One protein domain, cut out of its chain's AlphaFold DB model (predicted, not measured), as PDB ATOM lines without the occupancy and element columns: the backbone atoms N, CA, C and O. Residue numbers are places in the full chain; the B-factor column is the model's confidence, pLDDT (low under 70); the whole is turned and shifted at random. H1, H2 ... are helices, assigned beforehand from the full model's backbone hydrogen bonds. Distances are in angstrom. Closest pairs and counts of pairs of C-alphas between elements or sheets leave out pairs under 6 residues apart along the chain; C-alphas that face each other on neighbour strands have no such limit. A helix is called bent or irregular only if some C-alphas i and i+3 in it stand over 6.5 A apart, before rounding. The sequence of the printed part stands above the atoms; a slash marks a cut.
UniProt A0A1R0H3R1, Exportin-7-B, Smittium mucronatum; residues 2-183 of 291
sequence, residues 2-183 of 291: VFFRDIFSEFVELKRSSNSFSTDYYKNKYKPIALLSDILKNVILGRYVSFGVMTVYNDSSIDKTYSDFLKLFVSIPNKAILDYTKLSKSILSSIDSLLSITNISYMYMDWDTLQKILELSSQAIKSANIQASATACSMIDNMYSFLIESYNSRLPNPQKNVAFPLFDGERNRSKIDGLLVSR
ATOM      1  N   VAL A   2     -20.026 -14.461  58.817       63.28
ATOM      2  CA  VAL A   2     -19.414 -13.150  59.171       63.28
ATOM      3  C   VAL A   2     -17.879 -13.209  59.249       63.28
ATOM      4  O   VAL A   2     -17.207 -12.453  58.565       63.28
ATOM      5  N   PHE A   3     -17.330 -14.220  59.926       70.06
ATOM      6  CA  PHE A   3     -15.881 -14.421  60.072       70.06
ATOM      7  C   PHE A   3     -15.087 -14.449  58.748       70.06
ATOM      8  O   PHE A   3     -14.049 -13.809  58.630       70.06
ATOM      9  N   PHE A   4     -15.578 -15.159  57.727       68.19
ATOM     10  CA  PHE A   4     -14.902 -15.242  56.424       68.19
ATOM     11  C   PHE A   4     -14.997 -13.938  55.642       68.19
ATOM     12  O   PHE A   4     -14.062 -13.567  54.942       68.19
ATOM     13  N   ARG A   5     -16.127 -13.239  55.771       67.19
ATOM     14  CA  ARG A   5     -16.333 -11.932  55.151       67.19
ATOM     15  C   ARG A   5     -15.394 -10.881  55.747       67.19
ATOM     16  O   ARG A   5     -14.882 -10.060  54.991       67.19
ATOM     17  N   ASP A   6     -15.137 -10.946  57.050       72.00
ATOM     18  CA  ASP A   6     -14.215 -10.039  57.737       72.00
ATOM     19  C   ASP A   6     -12.762 -10.316  57.319       72.00
ATOM     20  O   ASP A   6     -12.065  -9.403  56.876       72.00
ATOM     21  N   ILE A   7     -12.342 -11.591  57.310       72.50
ATOM     22  CA  ILE A   7     -11.028 -12.008  56.778       72.50
ATOM     23  C   ILE A   7     -10.855 -11.546  55.327       72.50
ATOM     24  O   ILE A   7      -9.822 -10.990  54.956       72.50
ATOM     25  N   PHE A   8     -11.876 -11.763  54.499       67.62
ATOM     26  CA  PHE A   8     -11.890 -11.330  53.108       67.62
ATOM     27  C   PHE A   8     -11.717  -9.811  52.985       67.62
ATOM     28  O   PHE A   8     -10.883  -9.351  52.205       67.62
ATOM     29  N   SER A   9     -12.455  -9.019  53.774       73.56
ATOM     30  CA  SER A   9     -12.301  -7.561  53.757       73.56
ATOM     31  C   SER A   9     -10.892  -7.117  54.146       73.56
ATOM     32  O   SER A   9     -10.338  -6.230  53.499       73.56
ATOM     33  N   GLU A  10     -10.265  -7.794  55.107       75.19
ATOM     34  CA  GLU A  10      -8.918  -7.465  55.569       75.19
ATOM     35  C   GLU A  10      -7.846  -7.797  54.512       75.19
ATOM     36  O   GLU A  10      -6.934  -7.001  54.269       75.19
ATOM     37  N   PHE A  11      -7.994  -8.913  53.785       70.88
ATOM     38  CA  PHE A  11      -7.144  -9.225  52.628       70.88
ATOM     39  C   PHE A  11      -7.243  -8.154  51.527       70.88
ATOM     40  O   PHE A  11      -6.222  -7.734  50.967       70.88
ATOM     41  N   VAL A  12      -8.458  -7.682  51.231       68.06
ATOM     42  CA  VAL A  12      -8.697  -6.622  50.237       68.06
ATOM     43  C   VAL A  12      -8.092  -5.287  50.687       68.06
ATOM     44  O   VAL A  12      -7.491  -4.580  49.871       68.06
ATOM     45  N   GLU A  13      -8.206  -4.936  51.967       72.94
ATOM     46  CA  GLU A  13      -7.633  -3.705  52.521       72.94
ATOM     47  C   GLU A  13      -6.101  -3.707  52.506       72.94
ATOM     48  O   GLU A  13      -5.498  -2.724  52.069       72.94
ATOM     49  N   LEU A  14      -5.454  -4.818  52.870       68.19
ATOM     50  CA  LEU A  14      -3.990  -4.930  52.822       68.19
ATOM     51  C   LEU A  14      -3.426  -4.857  51.402       68.19
ATOM     52  O   LEU A  14      -2.326  -4.339  51.184       68.19
ATOM     53  N   LYS A  15      -4.184  -5.327  50.407       64.19
ATOM     54  CA  LYS A  15      -3.818  -5.134  49.002       64.19
ATOM     55  C   LYS A  15      -3.803  -3.643  48.636       64.19
ATOM     56  O   LYS A  15      -2.895  -3.198  47.932       64.19
ATOM     57  N   ARG A  16      -4.770  -2.864  49.134       62.31
ATOM     58  CA  ARG A  16      -4.920  -1.421  48.857       62.31
ATOM     59  C   ARG A  16      -3.935  -0.539  49.632       62.31
ATOM     60  O   ARG A  16      -3.465   0.452  49.081       62.31
ATOM     61  N   SER A  17      -3.583  -0.891  50.868       59.12
ATOM     62  CA  SER A  17      -2.685  -0.099  51.731       59.12
ATOM     63  C   SER A  17      -1.196  -0.189  51.355       59.12
ATOM     64  O   SER A  17      -0.365   0.542  51.900       59.12
ATOM     65  N   SER A  18      -0.860  -1.030  50.370       52.12
ATOM     66  CA  SER A  18       0.499  -1.301  49.884       52.12
ATOM     67  C   SER A  18       1.267  -0.094  49.308       52.12
ATOM     68  O   SER A  18       2.456  -0.242  49.023       52.12
ATOM     69  N   ASN A  19       0.637   1.086  49.209       50.78
ATOM     70  CA  ASN A  19       1.201   2.325  48.656       50.78
ATOM     71  C   ASN A  19       1.624   3.389  49.695       50.78
ATOM     72  O   ASN A  19       1.993   4.493  49.300       50.78
ATOM     73  N   SER A  20       1.581   3.116  51.008       49.50
ATOM     74  CA  SER A  20       1.986   4.110  52.023       49.50
ATOM     75  C   SER A  20       3.439   3.931  52.498       49.50
ATOM     76  O   SER A  20       3.833   2.882  53.010       49.50
ATOM     77  N   PHE A  21       4.253   4.978  52.323       50.06
ATOM     78  CA  PHE A  21       5.643   5.036  52.779       50.06
ATOM     79  C   PHE A  21       5.699   5.152  54.306       50.06
ATOM     80  O   PHE A  21       5.386   6.193  54.877       50.06
ATOM     81  N   SER A  22       6.120   4.080  54.971       53.12
ATOM     82  CA  SER A  22       6.397   4.062  56.408       53.12
ATOM     83  C   SER A  22       7.703   3.317  56.690       53.12
ATOM     84  O   SER A  22       8.084   2.395  55.970       53.12
ATOM     85  N   THR A  23       8.403   3.747  57.737       56.59
ATOM     86  CA  THR A  23       9.797   3.410  58.086       56.59
ATOM     87  C   THR A  23      10.038   1.963  58.545       56.59
ATOM     88  O   THR A  23      11.190   1.587  58.743       56.59
ATOM     89  N   ASP A  24       9.002   1.125  58.666       72.38
ATOM     90  CA  ASP A  24       9.124  -0.308  58.980       72.38
ATOM     91  C   ASP A  24       8.198  -1.145  58.080       72.38
ATOM     92  O   ASP A  24       7.053  -1.472  58.410       72.38
ATOM     93  N   TYR A  25       8.718  -1.476  56.897       77.81
ATOM     94  CA  TYR A  25       8.002  -2.212  55.854       77.81
ATOM     95  C   TYR A  25       7.548  -3.607  56.320       77.81
ATOM     96  O   TYR A  25       6.476  -4.082  55.941       77.81
ATOM     97  N   TYR A  26       8.316  -4.254  57.204       81.38
ATOM     98  CA  TYR A  26       7.944  -5.546  57.771       81.38
ATOM     99  C   TYR A  26       6.732  -5.433  58.702       81.38
ATOM    100  O   TYR A  26       5.769  -6.192  58.545       81.38
ATOM    101  N   LYS A  27       6.749  -4.486  59.651       81.81
ATOM    102  CA  LYS A  27       5.645  -4.323  60.611       81.81
ATOM    103  C   LYS A  27       4.328  -3.963  59.938       81.81
ATOM    104  O   LYS A  27       3.300  -4.490  60.351       81.81
ATOM    105  N   ASN A  28       4.368  -3.111  58.918       79.75
ATOM    106  CA  ASN A  28       3.152  -2.552  58.328       79.75
ATOM    107  C   ASN A  28       2.580  -3.402  57.190       79.75
ATOM    108  O   ASN A  28       1.379  -3.353  56.948       79.75
ATOM    109  N   LYS A  29       3.409  -4.216  56.520       83.19
ATOM    110  CA  LYS A  29       2.968  -5.049  55.393       83.19
ATOM    111  C   LYS A  29       3.035  -6.540  55.694       83.19
ATOM    112  O   LYS A  29       2.034  -7.239  55.599       83.19
ATOM    113  N   TYR A  30       4.200  -7.051  56.075       88.81
ATOM    114  CA  TYR A  30       4.420  -8.499  56.137       88.81
ATOM    115  C   TYR A  30       3.894  -9.165  57.401       88.81
ATOM    116  O   TYR A  30       3.439 -10.307  57.343       88.81
ATOM    117  N   LYS A  31       3.911  -8.469  58.538       89.38
ATOM    118  CA  LYS A  31       3.361  -9.008  59.785       89.38
ATOM    119  C   LYS A  31       1.838  -9.250  59.700       89.38
ATOM    120  O   LYS A  31       1.437 -10.356  60.057       89.38
ATOM    121  N   PRO A  32       1.002  -8.312  59.207       89.62
ATOM    122  CA  PRO A  32      -0.425  -8.570  58.992       89.62
ATOM    123  C   PRO A  32      -0.685  -9.718  58.012       89.62
ATOM    124  O   PRO A  32      -1.480 -10.607  58.301       89.62
ATOM    125  N   ILE A  33       0.055  -9.764  56.899       90.81
ATOM    126  CA  ILE A  33      -0.058 -10.844  55.907       90.81
ATOM    127  C   ILE A  33       0.237 -12.211  56.535       90.81
ATOM    128  O   ILE A  33      -0.491 -13.170  56.281       90.81
ATOM    129  N   ALA A  34       1.278 -12.314  57.366       92.56
ATOM    130  CA  ALA A  34       1.587 -13.549  58.081       92.56
ATOM    131  C   ALA A  34       0.445 -13.949  59.033       92.56
ATOM    132  O   ALA A  34       0.023 -15.098  59.041       92.56
ATOM    133  N   LEU A  35      -0.127 -13.008  59.788       92.00
ATOM    134  CA  LEU A  35      -1.262 -13.312  60.669       92.00
ATOM    135  C   LEU A  35      -2.476 -13.834  59.889       92.00
ATOM    136  O   LEU A  35      -3.035 -14.867  60.253       92.00
ATOM    137  N   LEU A  36      -2.844 -13.173  58.791       90.56
ATOM    138  CA  LEU A  36      -3.957 -13.610  57.945       90.56
ATOM    139  C   LEU A  36      -3.710 -14.970  57.293       90.56
ATOM    140  O   LEU A  36      -4.629 -15.779  57.185       90.56
ATOM    141  N   SER A  37      -2.469 -15.243  56.892       92.12
ATOM    142  CA  SER A  37      -2.080 -16.544  56.344       92.12
ATOM    143  C   SER A  37      -2.261 -17.643  57.398       92.12
ATOM    144  O   SER A  37      -2.906 -18.654  57.132       92.12
ATOM    145  N   ASP A  38      -1.821 -17.412  58.639       93.38
ATOM    146  CA  ASP A  38      -2.031 -18.358  59.741       93.38
ATOM    147  C   ASP A  38      -3.513 -18.576  60.084       93.38
ATOM    148  O   ASP A  38      -3.911 -19.706  60.389       93.38
ATOM    149  N   ILE A  39      -4.338 -17.527  60.017       91.69
ATOM    150  CA  ILE A  39      -5.792 -17.646  60.186       91.69
ATOM    151  C   ILE A  39      -6.366 -18.528  59.075       91.69
ATOM    152  O   ILE A  39      -7.041 -19.516  59.371       91.69
ATOM    153  N   LEU A  40      -6.049 -18.222  57.814       89.44
ATOM    154  CA  LEU A  40      -6.516 -18.985  56.661       89.44
ATOM    155  C   LEU A  40      -6.080 -20.453  56.738       89.44
ATOM    156  O   LEU A  40      -6.880 -21.347  56.491       89.44
ATOM    157  N   LYS A  41      -4.846 -20.729  57.159       92.00
ATOM    158  CA  LYS A  41      -4.367 -22.094  57.399       92.00
ATOM    159  C   LYS A  41      -5.249 -22.852  58.389       92.00
ATOM    160  O   LYS A  41      -5.642 -23.984  58.129       92.00
ATOM    161  N   ASN A  42      -5.572 -22.252  59.535       90.50
ATOM    162  CA  ASN A  42      -6.421 -22.907  60.535       90.50
ATOM    163  C   ASN A  42      -7.853 -23.114  60.028       90.50
ATOM    164  O   ASN A  42      -8.480 -24.118  60.369       90.50
ATOM    165  N   VAL A  43      -8.339 -22.209  59.180       86.94
ATOM    166  CA  VAL A  43      -9.576 -22.414  58.431       86.94
ATOM    167  C   VAL A  43      -9.452 -23.651  57.534       86.94
ATOM    168  O   VAL A  43     -10.247 -24.562  57.712       86.94
ATOM    169  N   ILE A  44      -8.430 -23.731  56.663       85.00
ATOM    170  CA  ILE A  44      -8.129 -24.850  55.725       85.00
ATOM    171  C   ILE A  44      -7.998 -26.209  56.419       85.00
ATOM    172  O   ILE A  44      -8.318 -27.249  55.852       85.00
ATOM    173  N   LEU A  45      -7.560 -26.218  57.669       87.06
ATOM    174  CA  LEU A  45      -7.458 -27.441  58.460       87.06
ATOM    175  C   LEU A  45      -8.764 -27.800  59.190       87.06
ATOM    176  O   LEU A  45      -8.770 -28.723  60.000       87.06
ATOM    177  N   GLY A  46      -9.853 -27.061  58.962       85.12
ATOM    178  CA  GLY A  46     -11.147 -27.271  59.611       85.12
ATOM    179  C   GLY A  46     -11.158 -26.941  61.106       85.12
ATOM    180  O   GLY A  46     -12.082 -27.334  61.812       85.12
ATOM    181  N   ARG A  47     -10.140 -26.230  61.618       87.00
ATOM    182  CA  ARG A  47      -9.980 -25.956  63.060       87.00
ATOM    183  C   ARG A  47     -10.913 -24.864  63.574       87.00
ATOM    184  O   ARG A  47     -11.130 -24.779  64.778       87.00
ATOM    185  N   TYR A  48     -11.438 -24.030  62.678       83.44
ATOM    186  CA  TYR A  48     -12.435 -23.012  63.017       83.44
ATOM    187  C   TYR A  48     -13.835 -23.388  62.532       83.44
ATOM    188  O   TYR A  48     -14.794 -23.265  63.287       83.44
ATOM    189  N   VAL A  49     -13.965 -23.843  61.282       78.00
ATOM    190  CA  VAL A  49     -15.247 -24.219  60.671       78.00
ATOM    191  C   VAL A  49     -15.026 -25.401  59.728       78.00
ATOM    192  O   VAL A  49     -14.066 -25.401  58.964       78.00
ATOM    193  N   SER A  50     -15.924 -26.390  59.760       76.12
ATOM    194  CA  SER A  50     -15.906 -27.517  58.820       76.12
ATOM    195  C   SER A  50     -16.433 -27.101  57.444       76.12
ATOM    196  O   SER A  50     -17.539 -26.571  57.324       76.12
ATOM    197  N   PHE A  51     -15.666 -27.385  56.391       68.31
ATOM    198  CA  PHE A  51     -15.994 -26.979  55.021       68.31
ATOM    199  C   PHE A  51     -17.188 -27.677  54.408       68.31
ATOM    200  O   PHE A  51     -17.896 -27.062  53.615       68.31
ATOM    201  N   GLY A  52     -17.467 -28.916  54.820       66.62
ATOM    202  CA  GLY A  52     -18.625 -29.656  54.315       66.62
ATOM    203  C   GLY A  52     -19.949 -28.934  54.582       66.62
ATOM    204  O   GLY A  52     -20.904 -29.086  53.830       66.62
ATOM    205  N   VAL A  53     -19.991 -28.084  55.611       70.69
ATOM    206  CA  VAL A  53     -21.168 -27.283  55.956       70.69
ATOM    207  C   VAL A  53     -21.369 -26.121  54.972       70.69
ATOM    208  O   VAL A  53     -22.503 -25.763  54.672       70.69
ATOM    209  N   MET A  54     -20.296 -25.549  54.417       70.75
ATOM    210  CA  MET A  54     -20.379 -24.396  53.505       70.75
ATOM    211  C   MET A  54     -21.003 -24.775  52.158       70.75
ATOM    212  O   MET A  54     -21.805 -24.010  51.622       70.75
ATOM    213  N   THR A  55     -20.722 -25.986  51.666       67.06
ATOM    214  CA  THR A  55     -21.353 -26.533  50.454       67.06
ATOM    215  C   THR A  55     -22.865 -26.667  50.617       67.06
ATOM    216  O   THR A  55     -23.611 -26.315  49.710       67.06
ATOM    217  N   VAL A  56     -23.332 -27.118  51.790       73.94
ATOM    218  CA  VAL A  56     -24.770 -27.276  52.086       73.94
ATOM    219  C   VAL A  56     -25.500 -25.931  52.060       73.94
ATOM    220  O   VAL A  56     -26.656 -25.865  51.650       73.94
ATOM    221  N   TYR A  57     -24.822 -24.853  52.457       74.12
ATOM    222  CA  TYR A  57     -25.382 -23.499  52.470       74.12
ATOM    223  C   TYR A  57     -25.111 -22.686  51.196       74.12
ATOM    224  O   TYR A  57     -25.484 -21.515  51.152       74.12
ATOM    225  N   ASN A  58     -24.487 -23.280  50.169       71.50
ATOM    226  CA  ASN A  58     -24.096 -22.594  48.933       71.50
ATOM    227  C   ASN A  58     -23.280 -21.301  49.194       71.50
ATOM    228  O   ASN A  58     -23.489 -20.262  48.562       71.50
ATOM    229  N   ASP A  59     -22.383 -21.345  50.187       78.62
ATOM    230  CA  ASP A  59     -21.586 -20.197  50.635       78.62
ATOM    231  C   ASP A  59     -20.227 -20.128  49.913       78.62
ATOM    232  O   ASP A  59     -19.311 -20.884  50.225       78.62
ATOM    233  N   SER A  60     -20.076 -19.156  49.006       80.12
ATOM    234  CA  SER A  60     -18.835 -18.902  48.244       80.12
ATOM    235  C   SER A  60     -17.793 -18.047  48.982       80.12
ATOM    236  O   SER A  60     -16.804 -17.604  48.388       80.12
ATOM    237  N   SER A  61     -17.999 -17.733  50.267       81.25
ATOM    238  CA  SER A  61     -17.087 -16.856  51.022       81.25
ATOM    239  C   SER A  61     -15.685 -17.448  51.139       81.25
ATOM    240  O   SER A  61     -14.694 -16.715  51.091       81.25
ATOM    241  N   ILE A  62     -15.583 -18.772  51.260       81.38
ATOM    242  CA  ILE A  62     -14.296 -19.456  51.333       81.38
ATOM    243  C   ILE A  62     -13.546 -19.408  49.998       81.38
ATOM    244  O   ILE A  62     -12.353 -19.108  49.993       81.38
ATOM    245  N   ASP A  63     -14.241 -19.581  48.876       82.25
ATOM    246  CA  ASP A  63     -13.627 -19.575  47.542       82.25
ATOM    247  C   ASP A  63     -13.091 -18.198  47.188       82.25
ATOM    248  O   ASP A  63     -11.990 -18.056  46.652       82.25
ATOM    249  N   LYS A  64     -13.835 -17.160  47.577       84.00
ATOM    250  CA  LYS A  64     -13.391 -15.767  47.482       84.00
ATOM    251  C   LYS A  64     -12.169 -15.507  48.357       84.00
ATOM    252  O   LYS A  64     -11.209 -14.908  47.881       84.00
ATOM    253  N   THR A  65     -12.173 -15.996  49.598       85.44
ATOM    254  CA  THR A  65     -11.034 -15.853  50.522       85.44
ATOM    255  C   THR A  65      -9.786 -16.547  49.973       85.44
ATOM    256  O   THR A  65      -8.705 -15.964  49.972       85.44
ATOM    257  N   TYR A  66      -9.933 -17.762  49.442       86.94
ATOM    258  CA  TYR A  66      -8.863 -18.505  48.781       86.94
ATOM    259  C   TYR A  66      -8.341 -17.769  47.537       86.94
ATOM    260  O   TYR A  66      -7.135 -17.570  47.391       86.94
ATOM    261  N   SER A  67      -9.241 -17.304  46.666       87.44
ATOM    262  CA  SER A  67      -8.908 -16.528  45.466       87.44
ATOM    263  C   SER A  67      -8.095 -15.274  45.794       87.44
ATOM    264  O   SER A  67      -7.076 -15.009  45.152       87.44
ATOM    265  N   ASP A  68      -8.501 -14.525  46.815       86.38
ATOM    266  CA  ASP A  68      -7.809 -13.305  47.219       86.38
ATOM    267  C   ASP A  68      -6.501 -13.581  47.956       86.38
ATOM    268  O   ASP A  68      -5.525 -12.858  47.738       86.38
ATOM    269  N   PHE A  69      -6.431 -14.660  48.737       90.44
ATOM    270  CA  PHE A  69      -5.176 -15.125  49.313       90.44
ATOM    271  C   PHE A  69      -4.147 -15.461  48.233       90.44
ATOM    272  O   PHE A  69      -3.016 -14.992  48.325       90.44
ATOM    273  N   LEU A  70      -4.523 -16.203  47.185       91.31
ATOM    274  CA  LEU A  70      -3.606 -16.510  46.084       91.31
ATOM    275  C   LEU A  70      -3.149 -15.241  45.355       91.31
ATOM    276  O   LEU A  70      -1.954 -15.061  45.122       91.31
ATOM    277  N   LYS A  71      -4.066 -14.307  45.070       90.19
ATOM    278  CA  LYS A  71      -3.723 -13.008  44.461       90.19
ATOM    279  C   LYS A  71      -2.763 -12.203  45.341       90.19
ATOM    280  O   LYS A  71      -1.831 -11.578  44.831       90.19
ATOM    281  N   LEU A  72      -2.975 -12.205  46.658       90.31
ATOM    282  CA  LEU A  72      -2.071 -11.567  47.609       90.31
ATOM    283  C   LEU A  72      -0.716 -12.280  47.631       90.31
ATOM    284  O   LEU A  72       0.308 -11.610  47.514       90.31
ATOM    285  N   PHE A  73      -0.694 -13.609  47.716       93.06
ATOM    286  CA  PHE A  73       0.521 -14.417  47.671       93.06
ATOM    287  C   PHE A  73       1.350 -14.094  46.427       93.06
ATOM    288  O   PHE A  73       2.535 -13.779  46.548       93.06
ATOM    289  N   VAL A  74       0.729 -14.059  45.243       93.31
ATOM    290  CA  VAL A  74       1.385 -13.716  43.970       93.31
ATOM    291  C   VAL A  74       1.999 -12.309  43.986       93.31
ATOM    292  O   VAL A  74       3.070 -12.114  43.413       93.31
ATOM    293  N   SER A  75       1.445 -11.361  44.743       91.38
ATOM    294  CA  SER A  75       2.010 -10.006  44.861       91.38
ATOM    295  C   SER A  75       3.278  -9.891  45.730       91.38
ATOM    296  O   SER A  75       3.981  -8.882  45.661       91.38
ATOM    297  N   ILE A  76       3.594 -10.892  46.561       91.38
ATOM    298  CA  ILE A  76       4.718 -10.830  47.515       91.38
ATOM    299  C   ILE A  76       6.004 -11.372  46.871       91.38
ATOM    300  O   ILE A  76       6.026 -12.539  46.501       91.38
ATOM    301  N   PRO A  77       7.115 -10.623  46.776       93.56
ATOM    302  CA  PRO A  77       8.356 -11.155  46.204       93.56
ATOM    303  C   PRO A  77       8.891 -12.377  46.971       93.56
ATOM    304  O   PRO A  77       8.965 -12.329  48.200       93.56
ATOM    305  N   ASN A  78       9.344 -13.428  46.270       95.00
ATOM    306  CA  ASN A  78       9.880 -14.647  46.905       95.00
ATOM    307  C   ASN A  78      11.038 -14.335  47.862       95.00
ATOM    308  O   ASN A  78      11.075 -14.855  48.973       95.00
ATOM    309  N   LYS A  79      11.917 -13.397  47.480       93.38
ATOM    310  CA  LYS A  79      12.997 -12.901  48.343       93.38
ATOM    311  C   LYS A  79      12.475 -12.419  49.700       93.38
ATOM    312  O   LYS A  79      12.990 -12.823  50.730       93.38
ATOM    313  N   ALA A  80      11.404 -11.624  49.718       92.25
ATOM    314  CA  ALA A  80      10.825 -11.153  50.973       92.25
ATOM    315  C   ALA A  80      10.232 -12.302  51.804       92.25
ATOM    316  O   ALA A  80      10.371 -12.307  53.026       92.25
ATOM    317  N   ILE A  81       9.596 -13.286  51.159       95.19
ATOM    318  CA  ILE A  81       9.077 -14.474  51.854       95.19
ATOM    319  C   ILE A  81      10.215 -15.207  52.565       95.19
ATOM    320  O   ILE A  81      10.046 -15.576  53.720       95.19
ATOM    321  N   LEU A  82      11.358 -15.389  51.902       94.62
ATOM    322  CA  LEU A  82      12.492 -16.146  52.437       94.62
ATOM    323  C   LEU A  82      13.327 -15.352  53.455       94.62
ATOM    324  O   LEU A  82      13.765 -15.933  54.447       94.62
ATOM    325  N   ASP A  83      13.484 -14.039  53.267       92.31
ATOM    326  CA  ASP A  83      14.258 -13.172  54.167       92.31
ATOM    327  C   ASP A  83      13.567 -13.005  55.539       92.31
ATOM    328  O   ASP A  83      14.220 -12.971  56.585       92.31
ATOM    329  N   TYR A  84      12.230 -12.924  55.570       93.12
ATOM    330  CA  TYR A  84      11.469 -12.731  56.808       93.12
ATOM    331  C   TYR A  84      10.951 -14.058  57.375       93.12
ATOM    332  O   TYR A  84       9.866 -14.518  57.030       93.12
ATOM    333  N   THR A  85      11.661 -14.638  58.345       92.44
ATOM    334  CA  THR A  85      11.373 -15.973  58.925       92.44
ATOM    335  C   THR A  85       9.920 -16.205  59.366       92.44
ATOM    336  O   THR A  85       9.358 -17.269  59.109       92.44
ATOM    337  N   LYS A  86       9.273 -15.221  60.005       93.12
ATOM    338  CA  LYS A  86       7.860 -15.336  60.421       93.12
ATOM    339  C   LYS A  86       6.900 -15.346  59.229       93.12
ATOM    340  O   LYS A  86       5.921 -16.085  59.252       93.12
ATOM    341  N   LEU A  87       7.192 -14.544  58.203       94.62
ATOM    342  CA  LEU A  87       6.420 -14.529  56.962       94.62
ATOM    343  C   LEU A  87       6.616 -15.847  56.210       94.62
ATOM    344  O   LEU A  87       5.625 -16.473  55.849       94.62
ATOM    345  N   SER A  88       7.871 -16.288  56.063       96.00
ATOM    346  CA  SER A  88       8.254 -17.578  55.478       96.00
ATOM    347  C   SER A  88       7.437 -18.715  56.080       96.00
ATOM    348  O   SER A  88       6.685 -19.385  55.378       96.00
ATOM    349  N   LYS A  89       7.506 -18.867  57.412       95.94
ATOM    350  CA  LYS A  89       6.802 -19.920  58.149       95.94
ATOM    351  C   LYS A  89       5.300 -19.885  57.888       95.94
ATOM    352  O   LYS A  89       4.691 -20.927  57.654       95.94
ATOM    353  N   SER A  90       4.695 -18.705  57.962       96.69
ATOM    354  CA  SER A  90       3.250 -18.592  57.821       96.69
ATOM    355  C   SER A  90       2.787 -18.883  56.393       96.69
ATOM    356  O   SER A  90       1.931 -19.744  56.202       96.69
ATOM    357  N   ILE A  91       3.404 -18.260  55.386       97.06
ATOM    358  CA  ILE A  91       3.046 -18.455  53.976       97.06
ATOM    359  C   ILE A  91       3.286 -19.903  53.547       97.06
ATOM    360  O   ILE A  91       2.360 -20.535  53.043       97.06
ATOM    361  N   LEU A  92       4.477 -20.457  53.801       97.56
ATOM    362  CA  LEU A  92       4.796 -21.833  53.411       97.56
ATOM    363  C   LEU A  92       3.856 -22.835  54.086       97.56
ATOM    364  O   LEU A  92       3.300 -23.685  53.403       97.56
ATOM    365  N   SER A  93       3.591 -22.701  55.393       96.88
ATOM    366  CA  SER A  93       2.666 -23.621  56.079       96.88
ATOM    367  C   SER A  93       1.211 -23.481  55.620       96.88
ATOM    368  O   SER A  93       0.460 -24.455  55.654       96.88
ATOM    369  N   SER A  94       0.801 -22.287  55.186       95.88
ATOM    370  CA  SER A  94      -0.543 -22.053  54.647       95.88
ATOM    371  C   SER A  94      -0.706 -22.692  53.272       95.88
ATOM    372  O   SER A  94      -1.707 -23.362  53.031       95.88
ATOM    373  N   ILE A  95       0.294 -22.548  52.396       96.81
ATOM    374  CA  ILE A  95       0.290 -23.177  51.070       96.81
ATOM    375  C   ILE A  95       0.412 -24.696  51.199       96.81
ATOM    376  O   ILE A  95      -0.339 -25.412  50.552       96.81
ATOM    377  N   ASP A  96       1.277 -25.201  52.074       97.12
ATOM    378  CA  ASP A  96       1.377 -26.635  52.361       97.12
ATOM    379  C   ASP A  96       0.046 -27.219  52.858       97.12
ATOM    380  O   ASP A  96      -0.368 -28.285  52.418       97.12
ATOM    381  N   SER A  97      -0.705 -26.476  53.680       94.50
ATOM    382  CA  SER A  97      -2.046 -26.901  54.108       94.50
ATOM    383  C   SER A  97      -3.077 -26.888  52.973       94.50
ATOM    384  O   SER A  97      -3.996 -27.704  52.991       94.50
ATOM    385  N   LEU A  98      -2.950 -25.992  51.985       92.69
ATOM    386  CA  LEU A  98      -3.771 -26.024  50.763       92.69
ATOM    387  C   LEU A  98      -3.427 -27.236  49.894       92.69
ATOM    388  O   LEU A  98      -4.317 -27.895  49.363       92.69
ATOM    389  N   LEU A  99      -2.132 -27.517  49.761       94.62
ATOM    390  CA  LEU A  99      -1.588 -28.587  48.932       94.62
ATOM    391  C   LEU A  99      -1.577 -29.946  49.630       94.62
ATOM    392  O   LEU A  99      -1.144 -30.913  49.017       94.62
ATOM    393  N   SER A 100      -2.029 -30.050  50.879       93.00
ATOM    394  CA  SER A 100      -2.038 -31.316  51.604       93.00
ATOM    395  C   SER A 100      -2.852 -32.370  50.853       93.00
ATOM    396  O   SER A 100      -3.823 -32.055  50.161       93.00
ATOM    397  N   ILE A 101      -2.511 -33.647  51.036       86.12
ATOM    398  CA  ILE A 101      -3.189 -34.758  50.350       86.12
ATOM    399  C   ILE A 101      -4.715 -34.780  50.559       86.12
ATOM    400  O   ILE A 101      -5.460 -35.252  49.703       86.12
ATOM    401  N   THR A 102      -5.203 -34.226  51.675       85.12
ATOM    402  CA  THR A 102      -6.637 -34.130  51.977       85.12
ATOM    403  C   THR A 102      -7.339 -33.024  51.194       85.12
ATOM    404  O   THR A 102      -8.537 -33.130  50.947       85.12
ATOM    405  N   ASN A 103      -6.613 -31.969  50.824       86.19
ATOM    406  CA  ASN A 103      -7.179 -30.717  50.330       86.19
ATOM    407  C   ASN A 103      -6.885 -30.479  48.845       86.19
ATOM    408  O   ASN A 103      -7.710 -29.892  48.148       86.19
ATOM    409  N   ILE A 104      -5.752 -30.973  48.345       89.38
ATOM    410  CA  ILE A 104      -5.239 -30.695  46.999       89.38
ATOM    411  C   ILE A 104      -6.209 -31.069  45.872       89.38
ATOM    412  O   ILE A 104      -6.268 -30.384  44.854       89.38
ATOM    413  N   SER A 105      -7.034 -32.102  46.070       85.25
ATOM    414  CA  SER A 105      -8.035 -32.548  45.091       85.25
ATOM    415  C   SER A 105      -9.159 -31.533  44.848       85.25
ATOM    416  O   SER A 105      -9.821 -31.592  43.809       85.25
ATOM    417  N   TYR A 106      -9.354 -30.598  45.781       82.31
ATOM    418  CA  TYR A 106     -10.340 -29.524  45.700       82.31
ATOM    419  C   TYR A 106      -9.754 -28.221  45.149       82.31
ATOM    420  O   TYR A 106     -10.518 -27.294  44.890       82.31
ATOM    421  N   MET A 107      -8.428 -28.126  44.993       85.81
ATOM    422  CA  MET A 107      -7.737 -26.879  44.666       85.81
ATOM    423  C   MET A 107      -7.649 -26.643  43.159       85.81
ATOM    424  O   MET A 107      -7.170 -27.487  42.400       85.81
ATOM    425  N   TYR A 108      -8.038 -25.436  42.747       88.56
ATOM    426  CA  TYR A 108      -7.838 -24.920  41.395       88.56
ATOM    427  C   TYR A 108      -6.985 -23.658  41.449       88.56
ATOM    428  O   TYR A 108      -7.169 -22.801  42.319       88.56
ATOM    429  N   MET A 109      -6.064 -23.516  40.504       89.56
ATOM    430  CA  MET A 109      -5.235 -22.319  40.352       89.56
ATOM    431  C   MET A 109      -4.849 -22.109  38.889       89.56
ATOM    432  O   MET A 109      -5.072 -22.981  38.049       89.56
ATOM    433  N   ASP A 110      -4.342 -20.922  38.572       91.50
ATOM    434  CA  ASP A 110      -3.702 -20.657  37.287       91.50
ATOM    435  C   ASP A 110      -2.239 -21.130  37.295       91.50
ATOM    436  O   ASP A 110      -1.662 -21.450  38.343       91.50
ATOM    437  N   TRP A 111      -1.646 -21.197  36.100       92.38
ATOM    438  CA  TRP A 111      -0.254 -21.601  35.945       92.38
ATOM    439  C   TRP A 111       0.709 -20.642  36.655       92.38
ATOM    440  O   TRP A 111       1.635 -21.109  37.305       92.38
ATOM    441  N   ASP A 112       0.480 -19.329  36.596       93.31
ATOM    442  CA  ASP A 112       1.384 -18.330  37.184       93.31
ATOM    443  C   ASP A 112       1.507 -18.492  38.708       93.31
ATOM    444  O   ASP A 112       2.599 -18.415  39.279       93.31
ATOM    445  N   THR A 113       0.391 -18.782  39.379       95.12
ATOM    446  CA  THR A 113       0.354 -19.070  40.813       95.12
ATOM    447  C   THR A 113       1.103 -20.360  41.129       95.12
ATOM    448  O   THR A 113       1.931 -20.376  42.042       95.12
ATOM    449  N   LEU A 114       0.852 -21.435  40.372       95.81
ATOM    450  CA  LEU A 114       1.529 -22.718  40.570       95.81
ATOM    451  C   LEU A 114       3.034 -22.618  40.293       95.81
ATOM    452  O   LEU A 114       3.841 -23.127  41.069       95.81
ATOM    453  N   GLN A 115       3.424 -21.920  39.228       95.81
ATOM    454  CA  GLN A 115       4.816 -21.655  38.889       95.81
ATOM    455  C   GLN A 115       5.510 -20.933  40.040       95.81
ATOM    456  O   GLN A 115       6.577 -21.358  40.480       95.81
ATOM    457  N   LYS A 116       4.878 -19.893  40.591       97.25
ATOM    458  CA  LYS A 116       5.424 -19.188  41.745       97.25
ATOM    459  C   LYS A 116       5.589 -20.098  42.965       97.25
ATOM    460  O   LYS A 116       6.590 -19.980  43.671       97.25
ATOM    461  N   ILE A 117       4.629 -20.988  43.228       97.88
ATOM    462  CA  ILE A 117       4.729 -21.986  44.303       97.88
ATOM    463  C   ILE A 117       5.940 -22.897  44.067       97.88
ATOM    464  O   ILE A 117       6.735 -23.086  44.983       97.88
ATOM    465  N   LEU A 118       6.118 -23.418  42.851       97.81
ATOM    466  CA  LEU A 118       7.240 -24.294  42.490       97.81
ATOM    467  C   LEU A 118       8.596 -23.577  42.613       97.81
ATOM    468  O   LEU A 118       9.540 -24.130  43.179       97.81
ATOM    469  N   GLU A 119       8.686 -22.330  42.148       97.69
ATOM    470  CA  GLU A 119       9.881 -21.490  42.283       97.69
ATOM    471  C   GLU A 119      10.208 -21.199  43.751       97.69
ATOM    472  O   GLU A 119      11.362 -21.323  44.167       97.69
ATOM    473  N   LEU A 120       9.199 -20.841  44.551       98.19
ATOM    474  CA  LEU A 120       9.365 -20.604  45.982       98.19
ATOM    475  C   LEU A 120       9.821 -21.878  46.700       98.19
ATOM    476  O   LEU A 120      10.734 -21.801  47.520       98.19
ATOM    477  N   SER A 121       9.248 -23.037  46.369       98.12
ATOM    478  CA  SER A 121       9.669 -24.333  46.911       98.12
ATOM    479  C   SER A 121      11.120 -24.645  46.557       98.12
ATOM    480  O   SER A 121      11.901 -24.982  47.443       98.12
ATOM    481  N   SER A 122      11.520 -24.468  45.293       97.69
ATOM    482  CA  SER A 122      12.908 -24.680  44.855       97.69
ATOM    483  C   SER A 122      13.892 -23.781  45.615       97.69
ATOM    484  O   SER A 122      14.937 -24.243  46.078       97.69
ATOM    485  N   GLN A 123      13.552 -22.501  45.804       97.50
ATOM    486  CA  GLN A 123      14.381 -21.557  46.558       97.50
ATOM    487  C   GLN A 123      14.409 -21.873  48.063       97.50
ATOM    488  O   GLN A 123      15.465 -21.775  48.684       97.50
ATOM    489  N   ALA A 124      13.281 -22.279  48.650       97.38
ATOM    490  CA  ALA A 124      13.191 -22.668  50.056       97.38
ATOM    491  C   ALA A 124      14.005 -23.936  50.355       97.38
ATOM    492  O   ALA A 124      14.720 -23.965  51.357       97.38
ATOM    493  N   ILE A 125      13.973 -24.931  49.461       97.25
ATOM    494  CA  ILE A 125      14.794 -26.148  49.542       97.25
ATOM    495  C   ILE A 125      16.284 -25.795  49.570       97.25
ATOM    496  O   ILE A 125      17.027 -26.324  50.390       97.25
ATOM    497  N   LYS A 126      16.726 -24.850  48.730       95.25
ATOM    498  CA  LYS A 126      18.124 -24.379  48.677       95.25
ATOM    499  C   LYS A 126      18.507 -23.431  49.821       95.25
ATOM    500  O   LYS A 126      19.673 -23.072  49.952       95.25
ATOM    501  N   SER A 127      17.544 -22.974  50.619       93.69
ATOM    502  CA  SER A 127      17.799 -22.011  51.690       93.69
ATOM    503  C   SER A 127      18.399 -22.681  52.931       93.69
ATOM    504  O   SER A 127      18.171 -23.858  53.192       93.69
ATOM    505  N   ALA A 128      19.099 -21.902  53.760       90.69
ATOM    506  CA  ALA A 128      19.625 -22.374  55.045       90.69
ATOM    507  C   ALA A 128      18.528 -22.647  56.100       90.69
ATOM    508  O   ALA A 128      18.807 -23.187  57.171       90.69
ATOM    509  N   ASN A 129      17.278 -22.249  55.842       93.88
ATOM    510  CA  ASN A 129      16.177 -22.462  56.770       93.88
ATOM    511  C   ASN A 129      15.612 -23.881  56.604       93.88
ATOM    512  O   ASN A 129      14.750 -24.130  55.763       93.88
ATOM    513  N   ILE A 130      16.068 -24.781  57.472       94.25
ATOM    514  CA  ILE A 130      15.689 -26.202  57.508       94.25
ATOM    515  C   ILE A 130      14.165 -26.384  57.554       94.25
ATOM    516  O   ILE A 130      13.616 -27.222  56.848       94.25
ATOM    517  N   GLN A 131      13.454 -25.570  58.341       95.12
ATOM    518  CA  GLN A 131      11.996 -25.670  58.442       95.12
ATOM    519  C   GLN A 131      11.316 -25.279  57.124       95.12
ATOM    520  O   GLN A 131      10.377 -25.945  56.700       95.12
ATOM    521  N   ALA A 132      11.789 -24.211  56.474       96.75
ATOM    522  CA  ALA A 132      11.260 -23.784  55.181       96.75
ATOM    523  C   ALA A 132      11.511 -24.844  54.100       96.75
ATOM    524  O   ALA A 132      10.605 -25.153  53.329       96.75
ATOM    525  N   SER A 133      12.708 -25.437  54.090       97.50
ATOM    526  CA  SER A 133      13.058 -26.538  53.194       97.50
ATOM    527  C   SER A 133      12.181 -27.771  53.418       97.50
ATOM    528  O   SER A 133      11.598 -28.286  52.467       97.50
ATOM    529  N   ALA A 134      11.995 -28.199  54.670       97.56
ATOM    530  CA  ALA A 134      11.141 -29.338  55.000       97.56
ATOM    531  C   ALA A 134       9.680 -29.114  54.569       97.56
ATOM    532  O   ALA A 134       9.062 -30.007  53.988       97.56
ATOM    533  N   THR A 135       9.130 -27.912  54.786       97.94
ATOM    534  CA  THR A 135       7.782 -27.563  54.307       97.94
ATOM    535  C   THR A 135       7.710 -27.546  52.781       97.94
ATOM    536  O   THR A 135       6.765 -28.085  52.215       97.94
ATOM    537  N   ALA A 136       8.716 -27.006  52.093       98.31
ATOM    538  CA  ALA A 136       8.770 -27.047  50.635       98.31
ATOM    539  C   ALA A 136       8.850 -28.486  50.093       98.31
ATOM    540  O   ALA A 136       8.167 -28.809  49.125       98.31
ATOM    541  N   CYS A 137       9.605 -29.373  50.746       98.38
ATOM    542  CA  CYS A 137       9.642 -30.797  50.407       98.38
ATOM    543  C   CYS A 137       8.268 -31.457  50.572       98.38
ATOM    544  O   CYS A 137       7.845 -32.189  49.683       98.38
ATOM    545  N   SER A 138       7.545 -31.154  51.657       98.00
ATOM    546  CA  SER A 138       6.160 -31.610  51.857       98.00
ATOM    547  C   SER A 138       5.236 -31.142  50.728       98.00
ATOM    548  O   SER A 138       4.489 -31.938  50.161       98.00
ATOM    549  N   MET A 139       5.337 -29.871  50.328       98.06
ATOM    550  CA  MET A 139       4.558 -29.318  49.216       98.06
ATOM    551  C   MET A 139       4.843 -30.051  47.898       98.06
ATOM    552  O   MET A 139       3.905 -30.423  47.193       98.06
ATOM    553  N   ILE A 140       6.122 -30.276  47.568       98.19
ATOM    554  CA  ILE A 140       6.528 -31.040  46.379       98.19
ATOM    555  C   ILE A 140       5.997 -32.477  46.459       98.19
ATOM    556  O   ILE A 140       5.376 -32.944  45.503       98.19
ATOM    557  N   ASP A 141       6.183 -33.161  47.591       97.69
ATOM    558  CA  ASP A 141       5.714 -34.535  47.785       97.69
ATOM    559  C   ASP A 141       4.200 -34.640  47.566       97.69
ATOM    560  O   ASP A 141       3.742 -35.477  46.792       97.69
ATOM    561  N   ASN A 142       3.414 -33.749  48.173       96.94
ATOM    562  CA  ASN A 142       1.962 -33.770  48.035       96.94
ATOM    563  C   ASN A 142       1.503 -33.485  46.596       96.94
ATOM    564  O   ASN A 142       0.648 -34.203  46.076       96.94
ATOM    565  N   MET A 143       2.084 -32.481  45.928       96.81
ATOM    566  CA  MET A 143       1.729 -32.129  44.547       96.81
ATOM    567  C   MET A 143       1.983 -33.275  43.568       96.81
ATOM    568  O   MET A 143       1.107 -33.625  42.775       96.81
ATOM    569  N   TYR A 144       3.169 -33.881  43.630       96.81
ATOM    570  CA  TYR A 144       3.531 -34.948  42.703       96.81
ATOM    571  C   TYR A 144       2.943 -36.307  43.109       96.81
ATOM    572  O   TYR A 144       2.613 -37.095  42.226       96.81
ATOM    573  N   SER A 145       2.699 -36.559  44.401       95.69
ATOM    574  CA  SER A 145       1.914 -37.722  44.844       95.69
ATOM    575  C   SER A 145       0.489 -37.638  44.297       95.69
ATOM    576  O   SER A 145       0.010 -38.593  43.691       95.69
ATOM    577  N   PHE A 146      -0.155 -36.471  44.410       94.00
ATOM    578  CA  PHE A 146      -1.482 -36.242  43.839       94.00
ATOM    579  C   PHE A 146      -1.498 -36.422  42.317       94.00
ATOM    580  O   PHE A 146      -2.415 -37.045  41.784       94.00
ATOM    581  N   LEU A 147      -0.467 -35.943  41.613       93.94
ATOM    582  CA  LEU A 147      -0.320 -36.168  40.177       93.94
ATOM    583  C   LEU A 147      -0.280 -37.669  39.843       93.94
ATOM    584  O   LEU A 147      -1.079 -38.126  39.027       93.94
ATOM    585  N   ILE A 148       0.598 -38.444  40.489       93.12
ATOM    586  CA  ILE A 148       0.728 -39.899  40.276       93.12
ATOM    587  C   ILE A 148      -0.594 -40.616  40.575       93.12
ATOM    588  O   ILE A 148      -1.067 -41.432  39.781       93.12
ATOM    589  N   GLU A 149      -1.231 -40.290  41.698       90.88
ATOM    590  CA  GLU A 149      -2.524 -40.861  42.077       90.88
ATOM    591  C   GLU A 149      -3.628 -40.514  41.075       90.88
ATOM    592  O   GLU A 149      -4.472 -41.365  40.778       90.88
ATOM    593  N   SER A 150      -3.624 -39.298  40.520       86.88
ATOM    594  CA  SER A 150      -4.575 -38.875  39.488       86.88
ATOM    595  C   SER A 150      -4.407 -39.668  38.192       86.88
ATOM    596  O   SER A 150      -5.400 -39.972  37.536       86.88
ATOM    597  N   TYR A 151      -3.178 -40.049  37.831       84.88
ATOM    598  CA  TYR A 151      -2.908 -40.914  36.684       84.88
ATOM    599  C   TYR A 151      -3.405 -42.337  36.931       84.88
ATOM    600  O   TYR A 151      -4.136 -42.883  36.106       84.88
ATOM    601  N   ASN A 152      -3.083 -42.901  38.096       82.19
ATOM    602  CA  ASN A 152      -3.510 -44.248  38.475       82.19
ATOM    603  C   ASN A 152      -5.038 -44.349  38.610       82.19
ATOM    604  O   ASN A 152      -5.621 -45.365  38.255       82.19
ATOM    605  N   SER A 153      -5.706 -43.284  39.066       71.56
ATOM    606  CA  SER A 153      -7.168 -43.236  39.231       71.56
ATOM    607  C   SER A 153      -7.943 -43.014  37.924       71.56
ATOM    608  O   SER A 153      -9.166 -43.133  37.926       71.56
ATOM    609  N   ARG A 154      -7.273 -42.684  36.807       60.72
ATOM    610  CA  ARG A 154      -7.891 -42.703  35.462       60.72
ATOM    611  C   ARG A 154      -8.079 -44.130  34.939       60.72
ATOM    612  O   ARG A 154      -8.790 -44.320  33.954       60.72
ATOM    613  N   LEU A 155      -7.492 -45.130  35.604       48.53
ATOM    614  CA  LEU A 155      -7.934 -46.518  35.501       48.53
ATOM    615  C   LEU A 155      -9.268 -46.641  36.261       48.53
ATOM    616  O   LEU A 155      -9.396 -46.069  37.343       48.53
ATOM    617  N   PRO A 156     -10.285 -47.325  35.713       39.56
ATOM    618  CA  PRO A 156     -11.656 -47.242  36.208       39.56
ATOM    619  C   PRO A 156     -11.756 -47.742  37.654       39.56
ATOM    620  O   PRO A 156     -11.761 -48.945  37.900       39.56
ATOM    621  N   ASN A 157     -11.862 -46.814  38.609       44.28
ATOM    622  CA  ASN A 157     -12.151 -47.119  40.005       44.28
ATOM    623  C   ASN A 157     -13.481 -46.442  40.407       44.28
ATOM    624  O   ASN A 157     -13.563 -45.210  40.406       44.28
ATOM    625  N   PRO A 158     -14.547 -47.199  40.727       41.66
ATOM    626  CA  PRO A 158     -15.919 -46.686  40.824       41.66
ATOM    627  C   PRO A 158     -16.264 -45.885  42.103       41.66
ATOM    628  O   PRO A 158     -17.431 -45.846  42.485       41.66
ATOM    629  N   GLN A 159     -15.308 -45.240  42.796       45.12
ATOM    630  CA  GLN A 159     -15.585 -44.601  44.104       45.12
ATOM    631  C   GLN A 159     -14.837 -43.289  44.433       45.12
ATOM    632  O   GLN A 159     -14.386 -43.097  45.560       45.12
ATOM    633  N   LYS A 160     -14.776 -42.302  43.531       50.66
ATOM    634  CA  LYS A 160     -14.531 -40.902  43.960       50.66
ATOM    635  C   LYS A 160     -15.619 -39.961  43.445       50.66
ATOM    636  O   LYS A 160     -15.383 -39.076  42.633       50.66
ATOM    637  N   ASN A 161     -16.826 -40.159  43.977       43.69
ATOM    638  CA  ASN A 161     -17.896 -39.162  43.971       43.69
ATOM    639  C   ASN A 161     -17.510 -38.003  44.902       43.69
ATOM    640  O   ASN A 161     -17.964 -37.939  46.043       43.69
ATOM    641  N   VAL A 162     -16.667 -37.083  44.436       54.28
ATOM    642  CA  VAL A 162     -16.616 -35.748  45.039       54.28
ATOM    643  C   VAL A 162     -17.698 -34.936  44.343       54.28
ATOM    644  O   VAL A 162     -17.502 -34.476  43.223       54.28
ATOM    645  N   ALA A 163     -18.872 -34.853  44.970       51.69
ATOM    646  CA  ALA A 163     -20.075 -34.308  44.342       51.69
ATOM    647  C   ALA A 163     -19.918 -32.841  43.895       51.69
ATOM    648  O   ALA A 163     -20.542 -32.454  42.914       51.69
ATOM    649  N   PHE A 164     -19.068 -32.049  44.570       58.97
ATOM    650  CA  PHE A 164     -18.843 -30.637  44.247       58.97
ATOM    651  C   PHE A 164     -17.412 -30.201  44.604       58.97
ATOM    652  O   PHE A 164     -17.010 -30.339  45.763       58.97
ATOM    653  N   PRO A 165     -16.624 -29.677  43.652       62.53
ATOM    654  CA  PRO A 165     -15.364 -29.029  43.983       62.53
ATOM    655  C   PRO A 165     -15.630 -27.715  44.733       62.53
ATOM    656  O   PRO A 165     -16.418 -26.893  44.278       62.53
ATOM    657  N   LEU A 166     -14.981 -27.534  45.889       64.69
ATOM    658  CA  LEU A 166     -15.135 -26.336  46.721       64.69
ATOM    659  C   LEU A 166     -14.524 -25.114  46.026       64.69
ATOM    660  O   LEU A 166     -15.228 -24.151  45.792       64.69
ATOM    661  N   PHE A 167     -13.276 -25.198  45.555       68.50
ATOM    662  CA  PHE A 167     -12.555 -24.054  44.980       68.50
ATOM    663  C   PHE A 167     -12.578 -23.988  43.446       68.50
ATOM    664  O   PHE A 167     -11.618 -23.518  42.835       68.50
ATOM    665  N   ASP A 168     -13.641 -24.480  42.812       65.69
ATOM    666  CA  ASP A 168     -13.857 -24.351  41.366       65.69
ATOM    667  C   ASP A 168     -14.635 -23.060  41.089       65.69
ATOM    668  O   ASP A 168     -15.645 -22.803  41.743       65.69
ATOM    669  N   GLY A 169     -14.183 -22.202  40.168       57.84
ATOM    670  CA  GLY A 169     -14.919 -20.942  40.004       57.84
ATOM    671  C   GLY A 169     -14.338 -19.790  39.195       57.84
ATOM    672  O   GLY A 169     -14.908 -18.703  39.252       57.84
ATOM    673  N   GLU A 170     -13.270 -19.952  38.412       56.44
ATOM    674  CA  GLU A 170     -12.865 -18.924  37.436       56.44
ATOM    675  C   GLU A 170     -12.451 -19.594  36.113       56.44
ATOM    676  O   GLU A 170     -11.734 -20.590  36.134       56.44
ATOM    677  N   ARG A 171     -12.859 -19.035  34.956       56.91
ATOM    678  CA  ARG A 171     -12.628 -19.601  33.599       56.91
ATOM    679  C   ARG A 171     -11.160 -19.931  33.270       56.91
ATOM    680  O   ARG A 171     -10.914 -20.647  32.307       56.91
ATOM    681  N   ASN A 172     -10.211 -19.413  34.051       67.38
ATOM    682  CA  ASN A 172      -8.772 -19.507  33.807       67.38
ATOM    683  C   ASN A 172      -8.026 -20.407  34.809       67.38
ATOM    684  O   ASN A 172      -6.799 -20.462  34.761       67.38
ATOM    685  N   ARG A 173      -8.720 -21.089  35.732       76.44
ATOM    686  CA  ARG A 173      -8.080 -21.985  36.707       76.44
ATOM    687  C   ARG A 173      -8.291 -23.439  36.331       76.44
ATOM    688  O   ARG A 173      -9.345 -23.819  35.837       76.44
ATOM    689  N   SER A 174      -7.277 -24.253  36.578       82.00
ATOM    690  CA  SER A 174      -7.296 -25.691  36.318       82.00
ATOM    691  C   SER A 174      -6.885 -26.455  37.567       82.00
ATOM    692  O   SER A 174      -6.278 -25.898  38.486       82.00
ATOM    693  N   LYS A 175      -7.225 -27.746  37.600       86.25
ATOM    694  CA  LYS A 175      -6.708 -28.647  38.627       86.25
ATOM    695  C   LYS A 175      -5.188 -28.739  38.521       86.25
ATOM    696  O   LYS A 175      -4.624 -28.700  37.424       86.25
ATOM    697  N   ILE A 176      -4.540 -28.874  39.674       89.25
ATOM    698  CA  ILE A 176      -3.077 -28.878  39.792       89.25
ATOM    699  C   ILE A 176      -2.448 -30.015  38.979       89.25
ATOM    700  O   ILE A 176      -1.422 -29.804  38.338       89.25
ATOM    701  N   ASP A 177      -3.073 -31.197  38.951       88.31
ATOM    702  CA  ASP A 177      -2.570 -32.342  38.191       88.31
ATOM    703  C   ASP A 177      -2.445 -32.001  36.699       88.31
ATOM    704  O   ASP A 177      -1.361 -32.127  36.136       88.31
ATOM    705  N   GLY A 178      -3.502 -31.462  36.084       87.06
ATOM    706  CA  GLY A 178      -3.499 -31.058  34.674       87.06
ATOM    707  C   GLY A 178      -2.420 -30.027  34.319       87.06
ATOM    708  O   GLY A 178      -1.836 -30.106  33.239       87.06
ATOM    709  N   LEU A 179      -2.114 -29.103  35.232       90.62
ATOM    710  CA  LEU A 179      -1.050 -28.113  35.043       90.62
ATOM    711  C   LEU A 179       0.346 -28.755  35.094       90.62
ATOM    712  O   LEU A 179       1.185 -28.484  34.233       90.62
ATOM    713  N   LEU A 180       0.582 -29.641  36.067       92.75
ATOM    714  CA  LEU A 180       1.877 -30.298  36.270       92.75
ATOM    715  C   LEU A 180       2.233 -31.298  35.164       92.75
ATOM    716  O   LEU A 180       3.412 -31.415  34.835       92.75
ATOM    717  N   VAL A 181       1.246 -31.978  34.560       88.81
ATOM    718  CA  VAL A 181       1.471 -32.934  33.451       88.81
ATOM    719  C   VAL A 181       2.329 -32.327  32.342       88.81
ATOM    720  O   VAL A 181       3.210 -32.985  31.796       88.81
ATOM    721  N   SER A 182       2.079 -31.060  32.012       84.31
ATOM    722  CA  SER A 182       2.754 -30.374  30.907       84.31
ATOM    723  C   SER A 182       4.191 -29.934  31.219       84.31
ATOM    724  O   SER A 182       4.886 -29.469  30.319       84.31
ATOM    725  N   ARG A 183       4.648 -30.076  32.474       90.81
ATOM    726  CA  ARG A 183       5.896 -29.489  32.990       90.81
ATOM    727  C   ARG A 183       6.816 -30.517  33.650       90.81
ATOM    728  O   ARG A 183       7.267 -30.361  34.788       90.81
TER     729      ARG A 183
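Overview. This is residues 2 to 183 of the 291 residues of the protein "Exportin-7-B" of Smittium mucronatum (UniProt A0A1R0H3R1). Three long helices, H8, H6 and H2, lie side by side in a row, with H7 and H4 as a second layer over one side of it and H1 along the H2 end, next to H4. H9 crosses the later part of H8, H3 lies off by itself, and residues 152 to 161 stick out. The printed part has 182 residues with nine named helices, H1 to H9 along the chain, and no named strand: the class is all helix. It is compact, with a radius of gyration of the C-alphas of 16.7 A and spans of 59 by 41 by 29 A.

Arrangement. H8, residues 130 to 152, touches H6, residues 85 to 99, the same way at a shallow tilt of 13 degrees; the closest C-alphas, of Asp 96 and Met 139, are 5.2 A apart. H6 touches H2, residues 25 to 44, the same way at a shallow tilt of 28 degrees, closest at C-alphas 41 and 94, 4.7 A. Residues 132 to 140 of H8 touch H7, residues 111 to 125, opposite ways at a steep tilt of 46 degrees, closest at C-alphas 125 and 133, 4.1 A. Residues 143 to 150 of H8 touch H9, residues 176 to 181, about perpendicular at 77 degrees, closest at C-alphas 147 and 177, 4.9 A. H1, residues 2 to 19, and H2 form a helical hairpin at a shallow tilt of 25 degrees, closest at C-alphas 18 and 29, 7.1 A. H4, residues 61 to 75, touches H1, closest at C-alphas 8 and 65, 5.3 A. H1, H2 and H4 make an up-and-down bundle, each running against the one before. H4 and H7 only just touch, with 3 pairs of C-alphas within 8 A, closest at C-alphas 74 and 113, 6.3 A. H5, residues 78 to 83, and H6 touch only at the corner, closest at C-alphas 81 and 88, 4.8 A. H3, residues 51 to 56, touches no helix. Every O i to N i+4 pair is within hydrogen-bond range in H4 to H9, 12 of 14 in H1, 14 of 16 in H2 and 0 of 2 in H3, where 2 of 3 O i to N i+3 pairs are.

Along the chain. H8 measures 32.5 A from C-alpha 130 at (15.689, -26.202, 57.508) to C-alpha 152. H1, from C-alpha 2 at (-19.414, -13.150, 59.171), and H2 measure 27.8 A each, H4 21.2 A, H7 20.8 A and H6 20.7 A; H3, H5 and H9 have six residues each. H1 is irregular, with C-alphas 16 and 19 7.2 A apart; H2 only just, with 28 and 31 6.6 A apart.

Size, cuts and confidence. The C-alphas farthest apart, of Thr 23 and Pro 156, are 59.2 A apart. The printed part has no cut; the links H6 to H7 and H8 to H9 are long. Mean pLDDT of the printed part is 82.8, with 37 residues under 70, among them 14 to 23 and 154 to 172.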